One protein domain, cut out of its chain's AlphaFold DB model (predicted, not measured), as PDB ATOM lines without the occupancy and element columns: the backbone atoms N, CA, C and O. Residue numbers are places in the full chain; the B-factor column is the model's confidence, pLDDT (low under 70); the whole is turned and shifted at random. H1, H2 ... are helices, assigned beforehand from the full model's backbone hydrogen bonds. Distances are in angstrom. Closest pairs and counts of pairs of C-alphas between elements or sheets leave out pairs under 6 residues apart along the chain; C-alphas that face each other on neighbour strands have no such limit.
ATOM      1  N   LEU A 281     -24.729 -11.353 -18.581       74.25
ATOM      2  CA  LEU A 281     -23.495 -11.417 -19.365       74.25
ATOM      3  C   LEU A 281     -23.221 -12.807 -19.966       74.25
ATOM      4  O   LEU A 281     -22.431 -12.915 -20.904       74.25
ATOM      5  N   MET A 282     -23.898 -13.864 -19.498       76.25
ATOM      6  CA  MET A 282     -23.789 -15.205 -20.089       76.25
ATOM      7  C   MET A 282     -24.209 -15.231 -21.560       76.25
ATOM      8  O   MET A 282     -23.597 -15.958 -22.341       76.25
ATOM      9  N   LYS A 283     -25.187 -14.407 -21.965       77.12
ATOM     10  CA  LYS A 283     -25.569 -14.266 -23.380       77.12
ATOM     11  C   LYS A 283     -24.374 -13.803 -24.220       77.12
ATOM     12  O   LYS A 283     -24.077 -14.402 -25.246       77.12
ATOM     13  N   TYR A 284     -23.648 -12.794 -23.746       80.38
ATOM     14  CA  TYR A 284     -22.472 -12.257 -24.431       80.38
ATOM     15  C   TYR A 284     -21.299 -13.247 -24.440       80.38
ATOM     16  O   TYR A 284     -20.632 -13.380 -25.461       80.38
ATOM     17  N   LEU A 285     -21.073 -13.997 -23.349       82.38
ATOM     18  CA  LEU A 285     -20.073 -15.078 -23.343       82.38
ATOM     19  C   LEU A 285     -20.390 -16.173 -24.360       82.38
ATOM     20  O   LEU A 285     -19.470 -16.692 -24.986       82.38
ATOM     21  N   ASN A 286     -21.663 -16.546 -24.507       81.56
ATOM     22  CA  ASN A 286     -22.062 -17.555 -25.483       81.56
ATOM     23  C   ASN A 286     -21.804 -17.068 -26.910       81.56
ATOM     24  O   ASN A 286     -21.259 -17.828 -27.696       81.56
ATOM     25  N   ILE A 287     -22.049 -15.790 -27.208       84.38
ATOM     26  CA  ILE A 287     -21.737 -15.209 -28.523       84.38
ATOM     27  C   ILE A 287     -20.229 -15.246 -28.800       84.38
ATOM     28  O   ILE A 287     -19.825 -15.656 -29.885       84.38
ATOM     29  N   VAL A 288     -19.384 -14.902 -27.822       85.81
ATOM     30  CA  VAL A 288     -17.918 -15.030 -27.976       85.81
ATOM     31  C   VAL A 288     -17.480 -16.493 -28.100       85.81
ATOM     32  O   VAL A 288     -16.430 -16.751 -28.668       85.81
ATOM     33  N   ARG A 289     -18.244 -17.454 -27.565       83.94
ATOM     34  CA  ARG A 289     -17.937 -18.891 -27.671       83.94
ATOM     35  C   ARG A 289     -18.336 -19.478 -29.021       83.94
ATOM     36  O   ARG A 289     -17.596 -20.281 -29.575       83.94
ATOM     37  N   GLU A 290     -19.532 -19.143 -29.486       85.19
ATOM     38  CA  GLU A 290     -20.093 -19.629 -30.750       85.19
ATOM     39  C   GLU A 290     -19.343 -19.044 -31.952       85.19
ATOM     40  O   GLU A 290     -19.287 -19.671 -33.008       85.19
ATOM     41  N   ASN A 291     -18.712 -17.882 -31.766       84.81
ATOM     42  CA  ASN A 291     -17.907 -17.201 -32.771       84.81
ATOM     43  C   ASN A 291     -16.415 -17.230 -32.409       84.81
ATOM     44  O   ASN A 291     -16.018 -17.571 -31.300       84.81
ATOM     45  N   GLN A 292     -15.548 -16.874 -33.356       81.19
ATOM     46  CA  GLN A 292     -14.115 -16.764 -33.074       81.19
ATOM     47  C   GLN A 292     -13.800 -15.428 -32.398       81.19
ATOM     48  O   GLN A 292     -14.292 -14.381 -32.810       81.19
ATOM     49  N   SER A 293     -12.919 -15.453 -31.394       84.94
ATOM     50  CA  SER A 293     -12.430 -14.234 -30.745       84.94
ATOM     51  C   SER A 293     -11.795 -13.271 -31.766       84.94
ATOM     52  O   SER A 293     -10.978 -13.709 -32.587       84.94
ATOM     53  N   PRO A 294     -12.031 -11.944 -31.670       87.75
ATOM     54  CA  PRO A 294     -11.395 -10.955 -32.552       87.75
ATOM     55  C   PRO A 294      -9.866 -10.865 -32.362       87.75
ATOM     56  O   PRO A 294      -9.162 -10.158 -33.099       87.75
ATOM     57  N   PHE A 295      -9.320 -11.585 -31.379       91.69
ATOM     58  CA  PHE A 295      -7.892 -11.685 -31.082       91.69
ATOM     59  C   PHE A 295      -7.235 -12.969 -31.609       91.69
ATOM     60  O   PHE A 295      -6.040 -13.159 -31.386       91.69
ATOM     61  N   ILE A 296      -7.944 -13.813 -32.367       88.06
ATOM     62  CA  ILE A 296      -7.385 -15.072 -32.891       88.06
ATOM     63  C   ILE A 296      -6.149 -14.843 -33.778       88.06
ATOM     64  O   ILE A 296      -5.148 -15.562 -33.706       88.06
ATOM     65  N   ARG A 297      -6.165 -13.776 -34.587       88.31
ATOM     66  CA  ARG A 297      -5.057 -13.434 -35.482       88.31
ATOM     67  C   ARG A 297      -4.063 -12.492 -34.807       88.31
ATOM     68  O   ARG A 297      -4.249 -11.278 -34.777       88.31
ATOM     69  N   SER A 298      -2.953 -13.062 -34.340       86.81
ATOM     70  CA  SER A 298      -1.834 -12.319 -33.728       86.81
ATOM     71  C   SER A 298      -0.748 -11.853 -34.708       86.81
ATOM     72  O   SER A 298       0.143 -11.083 -34.340       86.81
ATOM     73  N   LYS A 299      -0.781 -12.319 -35.962       88.50
ATOM     74  CA  LYS A 299       0.145 -11.908 -37.025       88.50
ATOM     75  C   LYS A 299      -0.646 -11.323 -38.193       88.50
ATOM     76  O   LYS A 299      -1.483 -12.016 -38.762       88.50
ATOM     77  N   SER A 300      -0.337 -10.080 -38.552       89.38
ATOM     78  CA  SER A 300      -0.837  -9.443 -39.769       89.38
ATOM     79  C   SER A 300      -0.336 -10.185 -41.007       89.38
ATOM     80  O   SER A 300       0.800 -10.670 -41.036       89.38
ATOM     81  N   ILE A 301      -1.195 -10.275 -42.019       89.00
ATOM     82  CA  ILE A 301      -0.905 -10.922 -43.299       89.00
ATOM     83  C   ILE A 301      -1.029  -9.836 -44.372       89.00
ATOM     84  O   ILE A 301      -2.082  -9.214 -44.435       89.00
ATOM     85  N   PRO A 302      -0.018  -9.603 -45.227       85.56
ATOM     86  CA  PRO A 302      -0.005  -8.470 -46.165       85.56
ATOM     87  C   PRO A 302      -1.208  -8.389 -47.117       85.56
ATOM     88  O   PRO A 302      -1.500  -7.328 -47.653       85.56
ATOM     89  N   THR A 303      -1.886  -9.513 -47.354       85.25
ATOM     90  CA  THR A 303      -3.047  -9.618 -48.246       85.25
ATOM     91  C   THR A 303      -4.386  -9.583 -47.513       85.25
ATOM     92  O   THR A 303      -5.418  -9.640 -48.172       85.25
ATOM     93  N   SER A 581       1.665   1.492 -25.024       93.69
ATOM     94  CA  SER A 581       1.431   1.907 -23.645       93.69
ATOM     95  C   SER A 581       0.210   1.171 -23.087       93.69
ATOM     96  O   SER A 581      -0.612   0.631 -23.828       93.69
ATOM     97  N   PHE A 582       0.045   1.180 -21.765       92.00
ATOM     98  CA  PHE A 582      -1.153   0.609 -21.150       92.00
ATOM     99  C   PHE A 582      -2.445   1.258 -21.677       92.00
ATOM    100  O   PHE A 582      -3.424   0.559 -21.931       92.00
ATOM    101  N   MET A 583      -2.436   2.575 -21.907       90.69
ATOM    102  CA  MET A 583      -3.589   3.288 -22.465       90.69
ATOM    103  C   MET A 583      -3.868   2.874 -23.912       90.69
ATOM    104  O   MET A 583      -5.025   2.650 -24.266       90.69
ATOM    105  N   ASP A 584      -2.822   2.703 -24.726       91.62
ATOM    106  CA  ASP A 584      -2.969   2.232 -26.106       91.62
ATOM    107  C   ASP A 584      -3.497   0.796 -26.147       91.62
ATOM    108  O   ASP A 584      -4.379   0.489 -26.943       91.62
ATOM    109  N   ALA A 585      -3.013  -0.077 -25.260       92.56
ATOM    110  CA  ALA A 585      -3.478  -1.456 -25.144       92.56
ATOM    111  C   ALA A 585      -4.959  -1.537 -24.735       92.56
ATOM    112  O   ALA A 585      -5.709  -2.332 -25.307       92.56
ATOM    113  N   LYS A 586      -5.403  -0.686 -23.795       91.56
ATOM    114  CA  LYS A 586      -6.824  -0.555 -23.429       91.56
ATOM    115  C   LYS A 586      -7.670  -0.142 -24.628       91.56
ATOM    116  O   LYS A 586      -8.676  -0.787 -24.904       91.56
ATOM    117  N   LEU A 587      -7.263   0.918 -25.327       89.75
ATOM    118  CA  LEU A 587      -8.002   1.440 -26.476       89.75
ATOM    119  C   LEU A 587      -8.047   0.423 -27.620       89.75
ATOM    120  O   LEU A 587      -9.101   0.207 -28.208       89.75
ATOM    121  N   PHE A 588      -6.921  -0.236 -27.895       91.69
ATOM    122  CA  PHE A 588      -6.815  -1.287 -28.900       91.69
ATOM    123  C   PHE A 588      -7.752  -2.459 -28.601       91.69
ATOM    124  O   PHE A 588      -8.478  -2.907 -29.488       91.69
ATOM    125  N   TYR A 589      -7.764  -2.939 -27.353       93.06
ATOM    126  CA  TYR A 589      -8.674  -4.001 -26.936       93.06
ATOM    127  C   TYR A 589     -10.137  -3.573 -27.092       93.06
ATOM    128  O   TYR A 589     -10.923  -4.290 -27.706       93.06
ATOM    129  N   LEU A 590     -10.477  -2.393 -26.563       89.19
ATOM    130  CA  LEU A 590     -11.824  -1.832 -26.598       89.19
ATOM    131  C   LEU A 590     -12.348  -1.748 -28.031       89.19
ATOM    132  O   LEU A 590     -13.390  -2.318 -28.327       89.19
ATOM    133  N   LYS A 591     -11.599  -1.099 -28.927       88.38
ATOM    134  CA  LYS A 591     -12.016  -0.875 -30.315       88.38
ATOM    135  C   LYS A 591     -12.203  -2.176 -31.084       88.38
ATOM    136  O   LYS A 591     -13.169  -2.313 -31.824       88.38
ATOM    137  N   LYS A 592     -11.327  -3.164 -30.873       91.12
ATOM    138  CA  LYS A 592     -11.508  -4.495 -31.467       91.12
ATOM    139  C   LYS A 592     -12.770  -5.198 -30.974       91.12
ATOM    140  O   LYS A 592     -13.425  -5.866 -31.765       91.12
ATOM    141  N   MET A 593     -13.076  -5.086 -29.683       89.25
ATOM    142  CA  MET A 593     -14.290  -5.677 -29.125       89.25
ATOM    143  C   MET A 593     -15.543  -4.937 -29.595       89.25
ATOM    144  O   MET A 593     -16.510  -5.597 -29.937       89.25
ATOM    145  N   GLU A 594     -15.523  -3.604 -29.665       86.31
ATOM    146  CA  GLU A 594     -16.623  -2.794 -30.213       86.31
ATOM    147  C   GLU A 594     -16.985  -3.238 -31.633       86.31
ATOM    148  O   GLU A 594     -18.134  -3.603 -31.865       86.31
ATOM    149  N   LEU A 595     -15.998  -3.328 -32.531       87.31
ATOM    150  CA  LEU A 595     -16.204  -3.817 -33.899       87.31
ATOM    151  C   LEU A 595     -16.755  -5.248 -33.922       87.31
ATOM    152  O   LEU A 595     -17.674  -5.552 -34.671       87.31
ATOM    153  N   PHE A 596     -16.239  -6.124 -33.057       88.75
ATOM    154  CA  PHE A 596     -16.763  -7.483 -32.930       88.75
ATOM    155  C   PHE A 596     -18.233  -7.496 -32.491       88.75
ATOM    156  O   PHE A 596     -19.013  -8.296 -32.998       88.75
ATOM    157  N   TRP A 597     -18.639  -6.630 -31.563       85.19
ATOM    158  CA  TRP A 597     -20.032  -6.549 -31.128       85.19
ATOM    159  C   TRP A 597     -20.949  -5.992 -32.216       85.19
ATOM    160  O   TRP A 597     -22.029  -6.542 -32.436       85.19
ATOM    161  N   GLU A 598     -20.498  -4.954 -32.919       84.06
ATOM    162  CA  GLU A 598     -21.209  -4.354 -34.050       84.06
ATOM    163  C   GLU A 598     -21.446  -5.374 -35.173       84.06
ATOM    164  O   GLU A 598     -22.580  -5.500 -35.643       84.06
ATOM    165  N   ASP A 599     -20.431  -6.178 -35.513       84.88
ATOM    166  CA  ASP A 599     -20.518  -7.258 -36.510       84.88
ATOM    167  C   ASP A 599     -21.566  -8.325 -36.152       84.88
ATOM    168  O   ASP A 599     -22.122  -8.978 -37.033       84.88
ATOM    169  N   HIS A 600     -21.876  -8.492 -34.864       84.00
ATOM    170  CA  HIS A 600     -22.892  -9.434 -34.379       84.00
ATOM    171  C   HIS A 600     -24.218  -8.740 -34.033       84.00
ATOM    172  O   HIS A 600     -25.040  -9.296 -33.302       84.00
ATOM    173  N   HIS A 601     -24.430  -7.520 -34.545       76.19
ATOM    174  CA  HIS A 601     -25.619  -6.693 -34.319       76.19
ATOM    175  C   HIS A 601     -25.933  -6.440 -32.837       76.19
ATOM    176  O   HIS A 601     -27.079  -6.183 -32.462       76.19
ATOM    177  N   LEU A 602     -24.913  -6.491 -31.980       69.44
ATOM    178  CA  LEU A 602     -25.023  -6.105 -30.585       69.44
ATOM    179  C   LEU A 602     -24.547  -4.669 -30.458       69.44
ATOM    180  O   LEU A 602     -23.355  -4.379 -30.547       69.44
ATOM    181  N   LYS A 603     -25.465  -3.762 -30.135       60.09
ATOM    182  CA  LYS A 603     -25.076  -2.452 -29.622       60.09
ATOM    183  C   LYS A 603     -24.694  -2.584 -28.153       60.09
ATOM    184  O   LYS A 603     -25.393  -2.097 -27.268       60.09
ATOM    185  N   PHE A 604     -23.572  -3.263 -27.907       57.34
ATOM    186  CA  PHE A 604     -23.063  -3.574 -26.571       57.34
ATOM    187  C   PHE A 604     -23.095  -2.340 -25.654       57.34
ATOM    188  O   PHE A 604     -23.499  -2.444 -24.503       57.34
ATOM    189  N   LEU A 605     -22.766  -1.154 -26.178       52.03
ATOM    190  CA  LEU A 605     -22.720   0.097 -25.416       52.03
ATOM    191  C   LEU A 605     -24.076   0.810 -25.219       52.03
ATOM    192  O   LEU A 605     -24.249   1.451 -24.183       52.03
ATOM    193  N   GLU A 606     -25.046   0.693 -26.136       50.41
ATOM    194  CA  GLU A 606     -26.381   1.299 -25.932       50.41
ATOM    195  C   GLU A 606     -27.183   0.515 -24.876       50.41
ATOM    196  O   GLU A 606     -27.770   1.129 -23.982       50.41
ATOM    197  N   ASP A 607     -27.095  -0.822 -24.873       46.09
ATOM    198  CA  ASP A 607     -27.723  -1.690 -23.858       46.09
ATOM    199  C   ASP A 607     -27.057  -1.568 -22.467       46.09
ATOM    200  O   ASP A 607     -27.697  -1.772 -21.429       46.09
ATOM    201  N   LEU A 608     -25.769  -1.200 -22.420       48.00
ATOM    202  CA  LEU A 608     -25.010  -0.970 -21.182       48.00
ATOM    203  C   LEU A 608     -25.409   0.333 -20.471       48.00
ATOM    204  O   LEU A 608     -25.428   0.372 -19.242       48.00
ATOM    205  N   SER A 609     -25.779   1.376 -21.223       44.38
ATOM    206  CA  SER A 609     -26.103   2.712 -20.689       44.38
ATOM    207  C   SER A 609     -27.358   2.755 -19.804       44.38
ATOM    208  O   SER A 609     -27.484   3.636 -18.954       44.38
ATOM    209  N   SER A 610     -28.260   1.784 -19.960       46.88
ATOM    210  CA  SER A 610     -29.530   1.723 -19.233       46.88
ATOM    211  C   SER A 610     -29.540   0.712 -18.078       46.88
ATOM    212  O   SER A 610     -30.453   0.768 -17.255       46.88
ATOM    213  N   SER A 611     -28.552  -0.195 -17.965       44.66
ATOM    214  CA  SER A 611     -28.639  -1.307 -16.996       44.66
ATOM    215  C   SER A 611     -27.334  -1.864 -16.396       44.66
ATOM    216  O   SER A 611     -27.414  -2.622 -15.426       44.66
ATOM    217  N   LEU A 612     -26.131  -1.508 -16.880       49.44
ATOM    218  CA  LEU A 612     -24.865  -2.083 -16.385       49.44
ATOM    219  C   LEU A 612     -23.780  -1.000 -16.156       49.44
ATOM    220  O   LEU A 612     -23.547  -0.166 -17.023       49.44
ATOM    221  N   PRO A 613     -23.068  -0.984 -15.010       50.81
ATOM    222  CA  PRO A 613     -22.046   0.031 -14.729       50.81
ATOM    223  C   PRO A 613     -20.887   0.021 -15.745       50.81
ATOM    224  O   PRO A 613     -20.532  -1.047 -16.246       50.81
ATOM    225  N   ASN A 614     -20.177   1.156 -15.890       57.66
ATOM    226  CA  ASN A 614     -18.874   1.326 -16.588       57.66
ATOM    227  C   ASN A 614     -17.828   0.209 -16.324       57.66
ATOM    228  O   ASN A 614     -16.839   0.080 -17.038       57.66
ATOM    229  N   LYS A 615     -18.049  -0.624 -15.303       60.25
ATOM    230  CA  LYS A 615     -17.259  -1.795 -14.911       60.25
ATOM    231  C   LYS A 615     -17.100  -2.866 -16.007       60.25
ATOM    232  O   LYS A 615     -16.125  -3.612 -15.949       60.25
ATOM    233  N   TYR A 616     -18.006  -2.965 -16.986       69.81
ATOM    234  CA  TYR A 616     -17.984  -4.033 -18.009       69.81
ATOM    235  C   TYR A 616     -17.514  -3.587 -19.398       69.81
ATOM    236  O   TYR A 616     -17.592  -4.358 -20.349       69.81
ATOM    237  N   GLN A 617     -16.952  -2.383 -19.510       75.12
ATOM    238  CA  GLN A 617     -16.414  -1.839 -20.761       75.12
ATOM    239  C   GLN A 617     -15.402  -2.775 -21.459       75.12
ATOM    240  O   GLN A 617     -15.293  -2.779 -22.680       75.12
ATOM    241  N   PHE A 618     -14.668  -3.581 -20.688       82.38
ATOM    242  CA  PHE A 618     -13.628  -4.481 -21.193       82.38
ATOM    243  C   PHE A 618     -14.053  -5.953 -21.260       82.38
ATOM    244  O   PHE A 618     -13.206  -6.827 -21.446       82.38
ATOM    245  N   PHE A 619     -15.343  -6.245 -21.107       82.12
ATOM    246  CA  PHE A 619     -15.863  -7.607 -21.151       82.12
ATOM    247  C   PHE A 619     -15.430  -8.342 -22.444       82.12
ATOM    248  O   PHE A 619     -15.391  -7.715 -23.503       82.12
ATOM    249  N   PRO A 620     -15.079  -9.644 -22.395       83.62
ATOM    250  CA  PRO A 620     -15.154 -10.579 -21.258       83.62
ATOM    251  C   PRO A 620     -14.004 -10.481 -20.241       83.62
ATOM    252  O   PRO A 620     -13.938 -11.273 -19.305       83.62
ATOM    253  N   LEU A 621     -13.082  -9.534 -20.421       87.62
ATOM    254  CA  LEU A 621     -11.995  -9.261 -19.487       87.62
ATOM    255  C   LEU A 621     -12.333  -8.049 -18.598       87.62
ATOM    256  O   LEU A 621     -13.460  -7.555 -18.552       87.62
ATOM    257  N   ASN A 622     -11.337  -7.571 -17.855       84.38
ATOM    258  CA  ASN A 622     -11.403  -6.329 -17.096       84.38
ATOM    259  C   ASN A 622     -10.085  -5.550 -17.235       84.38
ATOM    260  O   ASN A 622      -9.089  -6.057 -17.761       84.38
ATOM    261  N   GLU A 623     -10.078  -4.311 -16.749       85.44
ATOM    262  CA  GLU A 623      -8.925  -3.420 -16.862       85.44
ATOM    263  C   GLU A 623      -7.660  -3.967 -16.175       85.44
ATOM    264  O   GLU A 623      -6.563  -3.851 -16.726       85.44
ATOM    265  N   GLU A 624      -7.789  -4.600 -15.007       84.31
ATOM    266  CA  GLU A 624      -6.645  -5.165 -14.280       84.31
ATOM    267  C   GLU A 624      -5.994  -6.318 -15.048       84.31
ATOM    268  O   GLU A 624      -4.767  -6.401 -15.127       84.31
ATOM    269  N   ILE A 625      -6.804  -7.184 -15.661       87.12
ATOM    270  CA  ILE A 625      -6.325  -8.274 -16.512       87.12
ATOM    271  C   ILE A 625      -5.612  -7.705 -17.737       87.12
ATOM    272  O   ILE A 625      -4.501  -8.138 -18.037       87.12
ATOM    273  N   ILE A 626      -6.189  -6.702 -18.404       90.56
ATOM    274  CA  ILE A 626      -5.540  -6.032 -19.542       90.56
ATOM    275  C   ILE A 626      -4.198  -5.426 -19.115       90.56
ATOM    276  O   ILE A 626      -3.209  -5.566 -19.833       90.56
ATOM    277  N   LYS A 627      -4.123  -4.819 -17.923       90.19
ATOM    278  CA  LYS A 627      -2.878  -4.271 -17.365       90.19
ATOM    279  C   LYS A 627      -1.821  -5.354 -17.164       90.19
ATOM    280  O   LYS A 627      -0.683  -5.187 -17.599       90.19
ATOM    281  N   LYS A 628      -2.192  -6.479 -16.546       88.19
ATOM    282  CA  LYS A 628      -1.291  -7.624 -16.344       88.19
ATOM    283  C   LYS A 628      -0.828  -8.219 -17.675       88.19
ATOM    284  O   LYS A 628       0.359  -8.501 -17.829       88.19
ATOM    285  N   ILE A 629      -1.734  -8.356 -18.645       92.00
ATOM    286  CA  ILE A 629      -1.405  -8.823 -19.996       92.00
ATOM    287  C   ILE A 629      -0.422  -7.866 -20.669       92.00
ATOM    288  O   ILE A 629       0.582  -8.330 -21.201       92.00
ATOM    289  N   ASN A 630      -0.662  -6.553 -20.622       93.31
ATOM    290  CA  ASN A 630       0.224  -5.573 -21.250       93.31
ATOM    291  C   ASN A 630       1.625  -5.573 -20.627       93.31
ATOM    292  O   ASN A 630       2.614  -5.532 -21.357       93.31
ATOM    293  N   ASN A 631       1.713  -5.692 -19.298       90.75
ATOM    294  CA  ASN A 631       2.988  -5.820 -18.593       90.75
ATOM    295  C   ASN A 631       3.735  -7.094 -19.014       90.75
ATOM    296  O   ASN A 631       4.919  -7.029 -19.320       90.75
ATOM    297  N   LYS A 632       3.041  -8.238 -19.093       90.94
ATOM    298  CA  LYS A 632       3.628  -9.516 -19.533       90.94
ATOM    299  C   LYS A 632       4.013  -9.516 -21.016       90.94
ATOM    300  O   LYS A 632       4.952 -10.196 -21.407       90.94
ATOM    301  N   ALA A 633       3.280  -8.776 -21.842       92.00
ATOM    302  CA  ALA A 633       3.596  -8.578 -23.250       92.00
ATOM    303  C   ALA A 633       4.742  -7.578 -23.468       92.00
ATOM    304  O   ALA A 633       5.175  -7.426 -24.608       92.00
ATOM    305  N   GLU A 634       5.179  -6.860 -22.426       93.44
ATOM    306  CA  GLU A 634       6.132  -5.743 -22.513       93.44
ATOM    307  C   GLU A 634       5.701  -4.684 -23.552       93.44
ATOM    308  O   GLU A 634       6.518  -4.053 -24.224       93.44
ATOM    309  N   GLY A 635       4.384  -4.521 -23.732       90.75
ATOM    310  CA  GLY A 635       3.788  -3.658 -24.754       90.75
ATOM    311  C   GLY A 635       3.941  -4.149 -26.204       90.75
ATOM    312  O   GLY A 635       3.599  -3.418 -27.131       90.75
ATOM    313  N   ASN A 636       4.429  -5.367 -26.456       94.19
ATOM    314  CA  ASN A 636       4.502  -5.929 -27.808       94.19
ATOM    315  C   ASN A 636       3.091  -6.288 -28.335       94.19
ATOM    316  O   ASN A 636       2.443  -7.163 -27.752       94.19
ATOM    317  N   PRO A 637       2.622  -5.710 -29.462       94.19
ATOM    318  CA  PRO A 637       1.270  -5.944 -29.982       94.19
ATOM    319  C   PRO A 637       0.940  -7.417 -30.246       94.19
ATOM    320  O   PRO A 637      -0.117  -7.902 -29.848       94.19
ATOM    321  N   ARG A 638       1.853  -8.167 -30.879       93.81
ATOM    322  CA  ARG A 638       1.635  -9.596 -31.160       93.81
ATOM    323  C   ARG A 638       1.481 -10.403 -29.874       93.81
ATOM    324  O   ARG A 638       0.587 -11.244 -29.799       93.81
ATOM    325  N   GLN A 639       2.361 -10.187 -28.893       94.56
ATOM    326  CA  GLN A 639       2.283 -10.906 -27.617       94.56
ATOM    327  C   GLN A 639       1.031 -10.516 -26.836       94.56
ATOM    328  O   GLN A 639       0.366 -11.394 -26.291       94.56
ATOM    329  N   PHE A 640       0.656  -9.235 -26.861       95.00
ATOM    330  CA  PHE A 640      -0.588  -8.756 -26.274       95.00
ATOM    331  C   PHE A 640      -1.798  -9.493 -26.864       95.00
ATOM    332  O   PHE A 640      -2.557 -10.101 -26.115       95.00
ATOM    333  N   ILE A 641      -1.929  -9.540 -28.196       94.69
ATOM    334  CA  ILE A 641      -3.036 -10.235 -28.878       94.69
ATOM    335  C   ILE A 641      -3.086 -11.721 -28.492       94.69
ATOM    336  O   ILE A 641      -4.155 -12.227 -28.160       94.69
ATOM    337  N   LYS A 642      -1.936 -12.414 -28.480       93.94
ATOM    338  CA  LYS A 642      -1.865 -13.830 -28.076       93.94
ATOM    339  C   LYS A 642      -2.332 -14.044 -26.640       93.94
ATOM    340  O   LYS A 642      -3.134 -14.933 -26.378       93.94
ATOM    341  N   LEU A 643      -1.823 -13.241 -25.709       92.94
ATOM    342  CA  LEU A 643      -2.163 -13.358 -24.294       92.94
ATOM    343  C   LEU A 643      -3.631 -13.013 -24.035       92.94
ATOM    344  O   LEU A 643      -4.266 -13.695 -23.235       92.94
ATOM    345  N   VAL A 644      -4.183 -12.013 -24.728       93.56
ATOM    346  CA  VAL A 644      -5.619 -11.709 -24.692       93.56
ATOM    347  C   VAL A 644      -6.429 -12.905 -25.178       93.56
ATOM    348  O   VAL A 644      -7.297 -13.362 -24.441       93.56
ATOM    349  N   ASN A 645      -6.119 -13.451 -26.359       93.38
ATOM    350  CA  ASN A 645      -6.848 -14.593 -26.912       93.38
ATOM    351  C   ASN A 645      -6.843 -15.791 -25.951       93.38
ATOM    352  O   ASN A 645      -7.902 -16.287 -25.580       93.38
ATOM    353  N   ASN A 646      -5.663 -16.168 -25.455       89.69
ATOM    354  CA  ASN A 646      -5.517 -17.263 -24.496       89.69
ATOM    355  C   ASN A 646      -6.298 -17.003 -23.197       89.69
ATOM    356  O   ASN A 646      -6.830 -17.929 -22.591       89.69
ATOM    357  N   THR A 647      -6.360 -15.749 -22.736       88.25
ATOM    358  CA  THR A 647      -7.103 -15.399 -21.515       88.25
ATOM    359  C   THR A 647      -8.611 -15.477 -21.746       88.25
ATOM    360  O   THR A 647      -9.324 -15.985 -20.885       88.25
ATOM    361  N   ILE A 648      -9.098 -15.030 -22.908       89.19
ATOM    362  CA  ILE A 648     -10.507 -15.171 -23.299       89.19
ATOM    363  C   ILE A 648     -10.885 -16.654 -23.366       89.19
ATOM    364  O   ILE A 648     -11.875 -17.047 -22.761       89.19
ATOM    365  N   GLU A 649     -10.073 -17.495 -24.009       86.62
ATOM    366  CA  GLU A 649     -10.304 -18.945 -24.055       86.62
ATOM    367  C   GLU A 649     -10.383 -19.555 -22.648       86.62
ATOM    368  O   GLU A 649     -11.328 -20.284 -22.341       86.62
ATOM    369  N   LYS A 650      -9.465 -19.175 -21.747       83.38
ATOM    370  CA  LYS A 650      -9.516 -19.594 -20.337       83.38
ATOM    371  C   LYS A 650     -10.834 -19.175 -19.669       83.38
ATOM    372  O   LYS A 650     -11.469 -20.023 -19.046       83.38
ATOM    373  N   VAL A 651     -11.294 -17.932 -19.853       82.50
ATOM    374  CA  VAL A 651     -12.588 -17.434 -19.326       82.50
ATOM    375  C   VAL A 651     -13.768 -18.249 -19.863       82.50
ATOM    376  O   VAL A 651     -14.705 -18.561 -19.124       82.50
ATOM    377  N   LEU A 652     -13.737 -18.616 -21.145       81.06
ATOM    378  CA  LEU A 652     -14.792 -19.416 -21.763       81.06
ATOM    379  C   LEU A 652     -14.833 -20.844 -21.199       81.06
ATOM    380  O   LEU A 652     -15.928 -21.377 -21.032       81.06
ATOM    381  N   THR A 653     -13.678 -21.430 -20.863       74.50
ATOM    382  CA  THR A 653     -13.580 -22.779 -20.270       74.50
ATOM    383  C   THR A 653     -13.863 -22.831 -18.765       74.50
ATOM    384  O   THR A 653     -14.507 -23.764 -18.293       74.50
ATOM    385  N   SER A 654     -13.434 -21.830 -17.986       66.81
ATOM    386  CA  SER A 654     -13.535 -21.849 -16.516       66.81
ATOM    387  C   SER A 654     -14.962 -21.661 -16.004       66.81
ATOM    388  O   SER A 654     -15.284 -22.078 -14.898       66.81
ATOM    389  N   ASN A 655     -15.839 -21.047 -16.801       56.06
ATOM    390  CA  ASN A 655     -17.244 -20.854 -16.441       56.06
ATOM    391  C   ASN A 655     -18.100 -22.135 -16.586       56.06
ATOM    392  O   ASN A 655     -19.281 -22.092 -16.242       56.06
ATOM    393  N   PHE A 656     -17.522 -23.260 -17.038       42.75
ATOM    394  CA  PHE A 656     -18.203 -24.558 -17.208       42.75
ATOM    395  C   PHE A 656     -17.919 -25.588 -16.110       42.75
ATOM    396  O   PHE A 656     -18.683 -26.545 -15.999       42.75
TER     397      PHE A 656
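Overview. This is residues 281 to 303 and 581 to 656 of the 657 residues of the protein "Toll/interleukin-1 receptor domain-containing protein" of Candidatus Lokiarchaeota archaeon (UniProt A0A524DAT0). Two long helices, H2 and H5, splay from a corner where the first part of each meets H4; H3 is off the far end of H2, and H1 near the far end of H5. The 99 printed residues have five named helices, H1 to H5 in order, and no named strand: all helix. The whole is compact, radius of gyration of the C-alphas 13.4 A, spanning 36 by 30 by 28 A.

Arrangement. Start at H1, residues 282 to 290, close to but not clearly touching H5, residues 637 to 654; their closest C-alphas, Arg 289 and Leu 652, are 6.7 A apart. H2, residues 582 to 599, touches H4, residues 623 to 632, with residues 582 to 586 alone, at a steep tilt of 61 degrees; closest are C-alphas 582 and 630, 6.3 A. H2 only just touches H3, residues 604 to 609, with 3 pairs of C-alphas within 8 A, only at the corner; closest are C-alphas 597 and 604, 6.2 A. H5 touches H4 with residues 640 to 644 alone; closest are C-alphas 640 and 630, 6.0 A. In each helix every O i to N i+4 pair is within hydrogen-bond range.

Along the chain. Find C-alpha 282 at (-23.789, -15.205, -20.089), where H1 begins. From C-alpha 582, H2 runs 25.9 A; H5 runs 25.6 A to C-alpha 654 at (-13.535, -21.849, -16.516).

Size, cuts and confidence. Across the cut, residues 304 to 580, C-alphas 303 and 581 are 27.5 A apart. The link H3 to H4 is long. Look for pLDDT under 70 at residues 602 to 616 and 654 to 656.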